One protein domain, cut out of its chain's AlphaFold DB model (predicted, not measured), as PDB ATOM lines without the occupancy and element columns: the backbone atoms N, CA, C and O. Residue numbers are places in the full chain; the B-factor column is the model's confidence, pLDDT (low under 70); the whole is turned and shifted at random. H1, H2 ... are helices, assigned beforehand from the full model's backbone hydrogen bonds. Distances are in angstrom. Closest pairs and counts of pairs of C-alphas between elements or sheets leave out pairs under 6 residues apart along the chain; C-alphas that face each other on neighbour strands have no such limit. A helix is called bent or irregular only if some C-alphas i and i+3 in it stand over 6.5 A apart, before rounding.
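Overview. This is residues 2 to 56 of the 320 residues of an uncharacterized protein of Armillaria ostoyae (UniProt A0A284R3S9). Picture an open zigzag of helices in three passes: the long helix H1 runs out, the chain turns and comes back through the two short helices H2 and H3, then turns again into H4, which heads roughly the way H1 did. The passes are loosely set, with no helix touching another and no packed core. The printed part has 55 residues with four named helices, in the order H1, H2, H3, H4, and no named strand; its class is all helix. It is loose, with a radius of gyration of the C-alphas of 13.1 A, and elongated, spanning 40 by 24 by 17 A.

Arrangement. Begin at H1, residues 3 to 22, and go on to H2, residues 29 to 32: the two are apart, joined by a short link of 6 residues. From H2 a tight link of 1 residue takes you to H3, residues 34 to 37; H2 and H3 meet only through their link. A tight link of 3 residues then leads to H4, residues 41 to 55, and H3 and H4 are only just apart, their closest C-alphas being 8.4 A from each other. H1 is apart from both H3 and H4, and H2 is apart from H4. Looking at the N and O atoms, you will find every O i to N i+4 pair of H1 within hydrogen-bond range, and 9 of 11 in H4. H2 and H3 are too short for such a pair, and in each the one O i to N i+3 pair is not within range.

Along the chain. Find C-alpha 3 at (-52.500, 12.063, -18.041); from there H1 runs 29.3 A to C-alpha 22 at (-48.384, 35.000, -0.325). H2 begins at Asp 29 and ends at Arg 32; it is irregular, but only just, with C-alphas 29 and 32 lying 6.6 A apart. H3 goes from Ile 34 to Asp 37. H4 starts at Lys 41 and runs 21.4 A to C-alpha 55 at (-31.856, 37.706, -4.196); it is irregular, with C-alphas 42 and 45 lying 7.4 A apart.

Size, cuts and confidence. The two C-alphas farthest apart are those of Asp 2 and Asp 27, at 40.9 A, and the first and last printed C-alphas, of Asp 2 and Thr 56, are 40.5 A apart. Look at residues 2 to 13, 19 to 34 and 49 to 56: these stretches stand free. The printed part has no cut, and no link is long. In the B-factor column the mean pLDDT of the printed part is 74.6; it is under 70 at residues 21 to 37 and 54 to 56, where the model's confidence is low.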
ATOM      1  N   ASP A   2     -57.230  11.684 -18.884       81.56
ATOM      2  CA  ASP A   2     -56.006  11.916 -19.648       81.56
ATOM      3  C   ASP A   2     -54.875  12.335 -18.701       81.56
ATOM      4  O   ASP A   2     -55.078  13.177 -17.826       81.56
ATOM      5  N   SER A   3     -53.683  11.755 -18.864       87.25
ATOM      6  CA  SER A   3     -52.500  12.063 -18.041       87.25
ATOM      7  C   SER A   3     -52.201  13.566 -17.986       87.25
ATOM      8  O   SER A   3     -51.863  14.103 -16.937       87.25
ATOM      9  N   LYS A   4     -52.458  14.268 -19.094       85.38
ATOM     10  CA  LYS A   4     -52.332  15.725 -19.206       85.38
ATOM     11  C   LYS A   4     -53.242  16.467 -18.228       85.38
ATOM     12  O   LYS A   4     -52.828  17.449 -17.626       85.38
ATOM     13  N   THR A   5     -54.472  16.002 -18.034       90.75
ATOM     14  CA  THR A   5     -55.438  16.653 -17.140       90.75
ATOM     15  C   THR A   5     -54.991  16.560 -15.681       90.75
ATOM     16  O   THR A   5     -55.180  17.509 -14.923       90.75
ATOM     17  N   ALA A   6     -54.338  15.457 -15.300       89.81
ATOM     18  CA  ALA A   6     -53.751  15.299 -13.971       89.81
ATOM     19  C   ALA A   6     -52.545  16.232 -13.758       89.81
ATOM     20  O   ALA A   6     -52.439  16.862 -12.707       89.81
ATOM     21  N   GLU A   7     -51.680  16.389 -14.763       85.88
ATOM     22  CA  GLU A   7     -50.552  17.334 -14.713       85.88
ATOM     23  C   GLU A   7     -51.028  18.789 -14.579       85.88
ATOM     24  O   GLU A   7     -50.522  19.537 -13.738       85.88
ATOM     25  N   PHE A   8     -52.055  19.183 -15.342       89.75
ATOM     26  CA  PHE A   8     -52.640  20.524 -15.244       89.75
ATOM     27  C   PHE A   8     -53.299  20.784 -13.889       89.75
ATOM     28  O   PHE A   8     -53.138  21.874 -13.340       89.75
ATOM     29  N   ALA A   9     -54.000  19.797 -13.325       90.38
ATOM     30  CA  ALA A   9     -54.572  19.913 -11.986       90.38
ATOM     31  C   ALA A   9     -53.476  20.109 -10.924       90.38
ATOM     32  O   ALA A   9     -53.629  20.931 -10.021       90.38
ATOM     33  N   ASN A  10     -52.346  19.414 -11.073       87.38
ATOM     34  CA  ASN A  10     -51.220  19.525 -10.152       87.38
ATOM     35  C   ASN A  10     -50.543  20.910 -10.235       87.38
ATOM     36  O   ASN A  10     -50.234  21.521  -9.211       87.38
ATOM     37  N   LEU A  11     -50.394  21.461 -11.447       88.56
ATOM     38  CA  LEU A  11     -49.911  22.834 -11.649       88.56
ATOM     39  C   LEU A  11     -50.862  23.874 -11.042       88.56
ATOM     40  O   LEU A  11     -50.408  24.811 -10.385       88.56
ATOM     41  N   PHE A  12     -52.176  23.708 -11.222       89.88
ATOM     42  CA  PHE A  12     -53.172  24.608 -10.634       89.88
ATOM     43  C   PHE A  12     -53.138  24.589  -9.104       89.88
ATOM     44  O   PHE A  12     -53.120  25.655  -8.488       89.88
ATOM     45  N   ALA A  13     -53.046  23.405  -8.495       84.25
ATOM     46  CA  ALA A  13     -52.918  23.266  -7.046       84.25
ATOM     47  C   ALA A  13     -51.640  23.938  -6.509       84.25
ATOM     48  O   ALA A  13     -51.658  24.563  -5.446       84.25
ATOM     49  N   LEU A  14     -50.535  23.864  -7.260       87.25
ATOM     50  CA  LEU A  14     -49.287  24.546  -6.918       87.25
ATOM     51  C   LEU A  14     -49.441  26.076  -6.975       87.25
ATOM     52  O   LEU A  14     -49.040  26.767  -6.036       87.25
ATOM     53  N   PHE A  15     -50.073  26.617  -8.021       86.94
ATOM     54  CA  PHE A  15     -50.321  28.059  -8.124       86.94
ATOM     55  C   PHE A  15     -51.300  28.577  -7.069       86.94
ATOM     56  O   PHE A  15     -51.050  29.643  -6.501       86.94
ATOM     57  N   GLU A  16     -52.368  27.839  -6.751       87.19
ATOM     58  CA  GLU A  16     -53.271  28.202  -5.653       87.19
ATOM     59  C   GLU A  16     -52.547  28.213  -4.304       87.19
ATOM     60  O   GLU A  16     -52.721  29.154  -3.524       87.19
ATOM     61  N   ASN A  17     -51.677  27.233  -4.041       81.94
ATOM     62  CA  ASN A  17     -50.860  27.217  -2.827       81.94
ATOM     63  C   ASN A  17     -49.910  28.419  -2.753       81.94
ATOM     64  O   ASN A  17     -49.773  29.037  -1.696       81.94
ATOM     65  N   ILE A  18     -49.278  28.804  -3.865       77.56
ATOM     66  CA  ILE A  18     -48.411  29.992  -3.907       77.56
ATOM     67  C   ILE A  18     -49.233  31.270  -3.685       77.56
ATOM     68  O   ILE A  18     -48.830  32.139  -2.904       77.56
ATOM     69  N   ALA A  19     -50.391  31.393  -4.337       76.62
ATOM     70  CA  ALA A  19     -51.254  32.569  -4.244       76.62
ATOM     71  C   ALA A  19     -51.823  32.760  -2.829       76.62
ATOM     72  O   ALA A  19     -51.769  33.864  -2.282       76.62
ATOM     73  N   THR A  20     -52.308  31.683  -2.208       77.31
ATOM     74  CA  THR A  20     -52.862  31.707  -0.846       77.31
ATOM     75  C   THR A  20     -51.784  31.935   0.215       77.31
ATOM     76  O   THR A  20     -52.000  32.719   1.142       77.31
ATOM     77  N   ARG A  21     -50.588  31.346   0.072       63.75
ATOM     78  CA  ARG A  21     -49.475  31.558   1.020       63.75
ATOM     79  C   ARG A  21     -48.910  32.971   0.972       63.75
ATOM     80  O   ARG A  21     -48.577  33.524   2.022       63.75
ATOM     81  N   ARG A  22     -48.863  33.610  -0.201       60.03
ATOM     82  CA  ARG A  22     -48.384  35.000  -0.325       60.03
ATOM     83  C   ARG A  22     -49.234  35.994   0.476       60.03
ATOM     84  O   ARG A  22     -48.732  37.049   0.849       60.03
ATOM     85  N   SER A  23     -50.481  35.639   0.786       56.09
ATOM     86  CA  SER A  23     -51.360  36.418   1.662       56.09
ATOM     87  C   SER A  23     -51.015  36.308   3.156       56.09
ATOM     88  O   SER A  23     -51.500  37.136   3.924       56.09
ATOM     89  N   ARG A  24     -50.233  35.305   3.590       56.72
ATOM     90  CA  ARG A  24     -49.952  35.028   5.017       56.72
ATOM     91  C   ARG A  24     -48.496  35.256   5.442       56.72
ATOM     92  O   ARG A  24     -48.233  35.381   6.627       56.72
ATOM     93  N   MET A  25     -47.565  35.379   4.496       52.81
ATOM     94  CA  MET A  25     -46.110  35.483   4.737       52.81
ATOM     95  C   MET A  25     -45.626  36.874   5.192       52.81
ATOM     96  O   MET A  25     -44.509  37.276   4.879       52.81
ATOM     97  N   ALA A  26     -46.466  37.664   5.863       56.56
ATOM     98  CA  ALA A  26     -46.068  39.005   6.287       56.56
ATOM     99  C   ALA A  26     -45.264  39.033   7.601       56.56
ATOM    100  O   ALA A  26     -44.676  40.074   7.862       56.56
ATOM    101  N   ASP A  27     -45.208  37.939   8.379       56.84
ATOM    102  CA  ASP A  27     -44.711  38.019   9.768       56.84
ATOM    103  C   ASP A  27     -43.743  36.916  10.244       56.84
ATOM    104  O   ASP A  27     -43.160  37.072  11.307       56.84
ATOM    105  N   ASN A  28     -43.500  35.832   9.489       54.62
ATOM    106  CA  ASN A  28     -42.627  34.737   9.952       54.62
ATOM    107  C   ASN A  28     -41.529  34.406   8.926       54.62
ATOM    108  O   ASN A  28     -41.815  33.921   7.832       54.62
ATOM    109  N   ASP A  29     -40.264  34.659   9.280       59.84
ATOM    110  CA  ASP A  29     -39.086  34.336   8.452       59.84
ATOM    111  C   ASP A  29     -38.684  32.840   8.510       59.84
ATOM    112  O   ASP A  29     -37.880  32.398   7.688       59.84
ATOM    113  N   ASP A  30     -39.287  32.039   9.400       61.16
ATOM    114  CA  ASP A  30     -38.983  30.605   9.565       61.16
ATOM    115  C   ASP A  30     -39.531  29.703   8.433       61.16
ATOM    116  O   ASP A  30     -39.091  28.566   8.261       61.16
ATOM    117  N   ASP A  31     -40.436  30.200   7.582       58.53
ATOM    118  CA  ASP A  31     -41.117  29.369   6.574       58.53
ATOM    119  C   ASP A  31     -40.332  29.168   5.258       58.53
ATOM    120  O   ASP A  31     -40.788  28.460   4.351       58.53
ATOM    121  N   ARG A  32     -39.139  29.764   5.109       61.88
ATOM    122  CA  ARG A  32     -38.361  29.664   3.853       61.88
ATOM    123  C   ARG A  32     -37.806  28.264   3.591       61.88
ATOM    124  O   ARG A  32     -37.610  27.911   2.431       61.88
ATOM    125  N   GLN A  33     -37.590  27.460   4.632       60.56
ATOM    126  CA  GLN A  33     -37.090  26.087   4.487       60.56
ATOM    127  C   GLN A  33     -38.176  25.113   4.005       60.56
ATOM    128  O   GLN A  33     -37.879  24.211   3.230       60.56
ATOM    129  N   ILE A  34     -39.450  25.358   4.333       60.00
ATOM    130  CA  ILE A  34     -40.577  24.498   3.919       60.00
ATOM    131  C   ILE A  34     -40.870  24.638   2.411       60.00
ATOM    132  O   ILE A  34     -41.490  23.768   1.799       60.00
ATOM    133  N   LEU A  35     -40.413  25.725   1.777       62.41
ATOM    134  CA  LEU A  35     -40.594  25.949   0.341       62.41
ATOM    135  C   LEU A  35     -39.714  25.036  -0.529       62.41
ATOM    136  O   LEU A  35     -40.059  24.818  -1.687       62.41
ATOM    137  N   ALA A  36     -38.603  24.514   0.002       64.94
ATOM    138  CA  ALA A  36     -37.682  23.668  -0.755       64.94
ATOM    139  C   ALA A  36     -38.240  22.252  -0.984       64.94
ATOM    140  O   ALA A  36     -38.046  21.687  -2.058       64.94
ATOM    141  N   ASP A  37     -39.013  21.721  -0.032       67.69
ATOM    142  CA  ASP A  37     -39.492  20.331  -0.070       67.69
ATOM    143  C   ASP A  37     -40.762  20.131  -0.917       67.69
ATOM    144  O   ASP A  37     -41.104  19.008  -1.285       67.69
ATOM    145  N   ALA A  38     -41.475  21.213  -1.250       74.88
ATOM    146  CA  ALA A  38     -42.729  21.158  -2.009       74.88
ATOM    147  C   ALA A  38     -42.548  21.341  -3.528       74.88
ATOM    148  O   ALA A  38     -43.529  21.288  -4.276       74.88
ATOM    149  N   VAL A  39     -41.323  21.594  -3.995       78.00
ATOM    150  CA  VAL A  39     -41.035  21.786  -5.420       78.00
ATOM    151  C   VAL A  39     -40.774  20.420  -6.061       78.00
ATOM    152  O   VAL A  39     -39.884  19.698  -5.613       78.00
ATOM    153  N   PRO A  40     -41.514  20.034  -7.116       83.00
ATOM    154  CA  PRO A  40     -41.209  18.829  -7.880       83.00
ATOM    155  C   PRO A  40     -39.749  18.835  -8.352       83.00
ATOM    156  O   PRO A  40     -39.281  19.850  -8.870       83.00
ATOM    157  N   LYS A  41     -39.046  17.703  -8.210       84.88
ATOM    158  CA  LYS A  41     -37.598  17.571  -8.495       84.88
ATOM    159  C   LYS A  41     -37.201  18.077  -9.887       84.88
ATOM    160  O   LYS A  41     -36.143  18.670 -10.055       84.88
ATOM    161  N   ASP A  42     -38.085  17.927 -10.867       85.06
ATOM    162  CA  ASP A  42     -37.841  18.355 -12.249       85.06
ATOM    163  C   ASP A  42     -37.809  19.887 -12.413       85.06
ATOM    164  O   ASP A  42     -37.222  20.410 -13.361       85.06
ATOM    165  N   LEU A  43     -38.421  20.630 -11.484       81.25
ATOM    166  CA  LEU A  43     -38.501  22.094 -11.499       81.25
ATOM    167  C   LEU A  43     -37.476  22.763 -10.573       81.25
ATOM    168  O   LEU A  43     -37.287  23.980 -10.646       81.25
ATOM    169  N   GLU A  44     -36.781  21.984  -9.746       84.00
ATOM    170  CA  GLU A  44     -35.757  22.456  -8.814       84.00
ATOM    171  C   GLU A  44     -34.679  23.353  -9.468       84.00
ATOM    172  O   GLU A  44     -34.431  24.448  -8.947       84.00
ATOM    173  N   PRO A  45     -34.081  23.016 -10.636       84.94
ATOM    174  CA  PRO A  45     -33.048  23.867 -11.236       84.94
ATOM    175  C   PRO A  45     -33.596  25.216 -11.726       84.94
ATOM    176  O   PRO A  45     -32.898  26.232 -11.669       84.94
ATOM    177  N   ILE A  46     -34.855  25.256 -12.169       79.88
ATOM    178  CA  ILE A  46     -35.503  26.486 -12.640       79.88
ATOM    179  C   ILE A  46     -35.801  27.397 -11.449       79.88
ATOM    180  O   ILE A  46     -35.465  28.582 -11.477       79.88
ATOM    181  N   VAL A  47     -36.380  26.842 -10.380       83.75
ATOM    182  CA  VAL A  47     -36.694  27.599  -9.161       83.75
ATOM    183  C   VAL A  47     -35.418  28.141  -8.514       83.75
ATOM    184  O   VAL A  47     -35.398  29.297  -8.094       83.75
ATOM    185  N   ARG A  48     -34.323  27.372  -8.518       82.81
ATOM    186  CA  ARG A  48     -33.020  27.814  -7.998       82.81
ATOM    187  C   ARG A  48     -32.431  28.991  -8.787       82.81
ATOM    188  O   ARG A  48     -31.953  29.952  -8.184       82.81
ATOM    189  N   ASN A  49     -32.528  28.965 -10.117       79.25
ATOM    190  CA  ASN A  49     -32.096  30.084 -10.962       79.25
ATOM    191  C   ASN A  49     -32.944  31.340 -10.710       79.25
ATOM    192  O   ASN A  49     -32.403  32.442 -10.607       79.25
ATOM    193  N   LEU A  50     -34.258  31.179 -10.541       77.12
ATOM    194  CA  LEU A  50     -35.164  32.288 -10.237       77.12
ATOM    195  C   LEU A  50     -34.915  32.871  -8.842       77.12
ATOM    196  O   LEU A  50     -34.896  34.091  -8.698       77.12
ATOM    197  N   ALA A  51     -34.656  32.031  -7.839       78.44
ATOM    198  CA  ALA A  51     -34.297  32.481  -6.496       78.44
ATOM    199  C   ALA A  51     -33.020  33.341  -6.521       78.44
ATOM    200  O   ALA A  51     -33.019  34.445  -5.980       78.44
ATOM    201  N   SER A  52     -31.982  32.926  -7.263       74.81
ATOM    202  CA  SER A  52     -30.758  33.737  -7.396       74.81
ATOM    203  C   SER A  52     -30.976  35.088  -8.093       74.81
ATOM    204  O   SER A  52     -30.282  36.060  -7.796       74.81
ATOM    205  N   LEU A  53     -31.954  35.184  -9.000       70.69
ATOM    206  CA  LEU A  53     -32.294  36.432  -9.693       70.69
ATOM    207  C   LEU A  53     -33.100  37.384  -8.801       70.69
ATOM    208  O   LEU A  53     -33.036  38.600  -8.977       70.69
ATOM    209  N   VAL A  54     -33.856  36.847  -7.842       69.62
ATOM    210  CA  VAL A  54     -34.627  37.645  -6.882       69.62
ATOM    211  C   VAL A  54     -33.731  38.149  -5.746       69.62
ATOM    212  O   VAL A  54     -33.847  39.315  -5.366       69.62
ATOM    213  N   ASP A  55     -32.790  37.330  -5.270       56.41
ATOM    214  CA  ASP A  55     -31.856  37.706  -4.196       56.41
ATOM    215  C   ASP A  55     -30.736  38.649  -4.665       56.41
ATOM    216  O   ASP A  55     -30.159  39.387  -3.867       56.41
ATOM    217  N   THR A  56     -30.455  38.698  -5.971       52.38
ATOM    218  CA  THR A  56     -29.516  39.673  -6.554       52.38
ATOM    219  C   THR A  56     -30.122  41.058  -6.743       52.38
ATOM    220  O   THR A  56     -29.419  41.963  -7.199       52.38
TER     221      THR A  56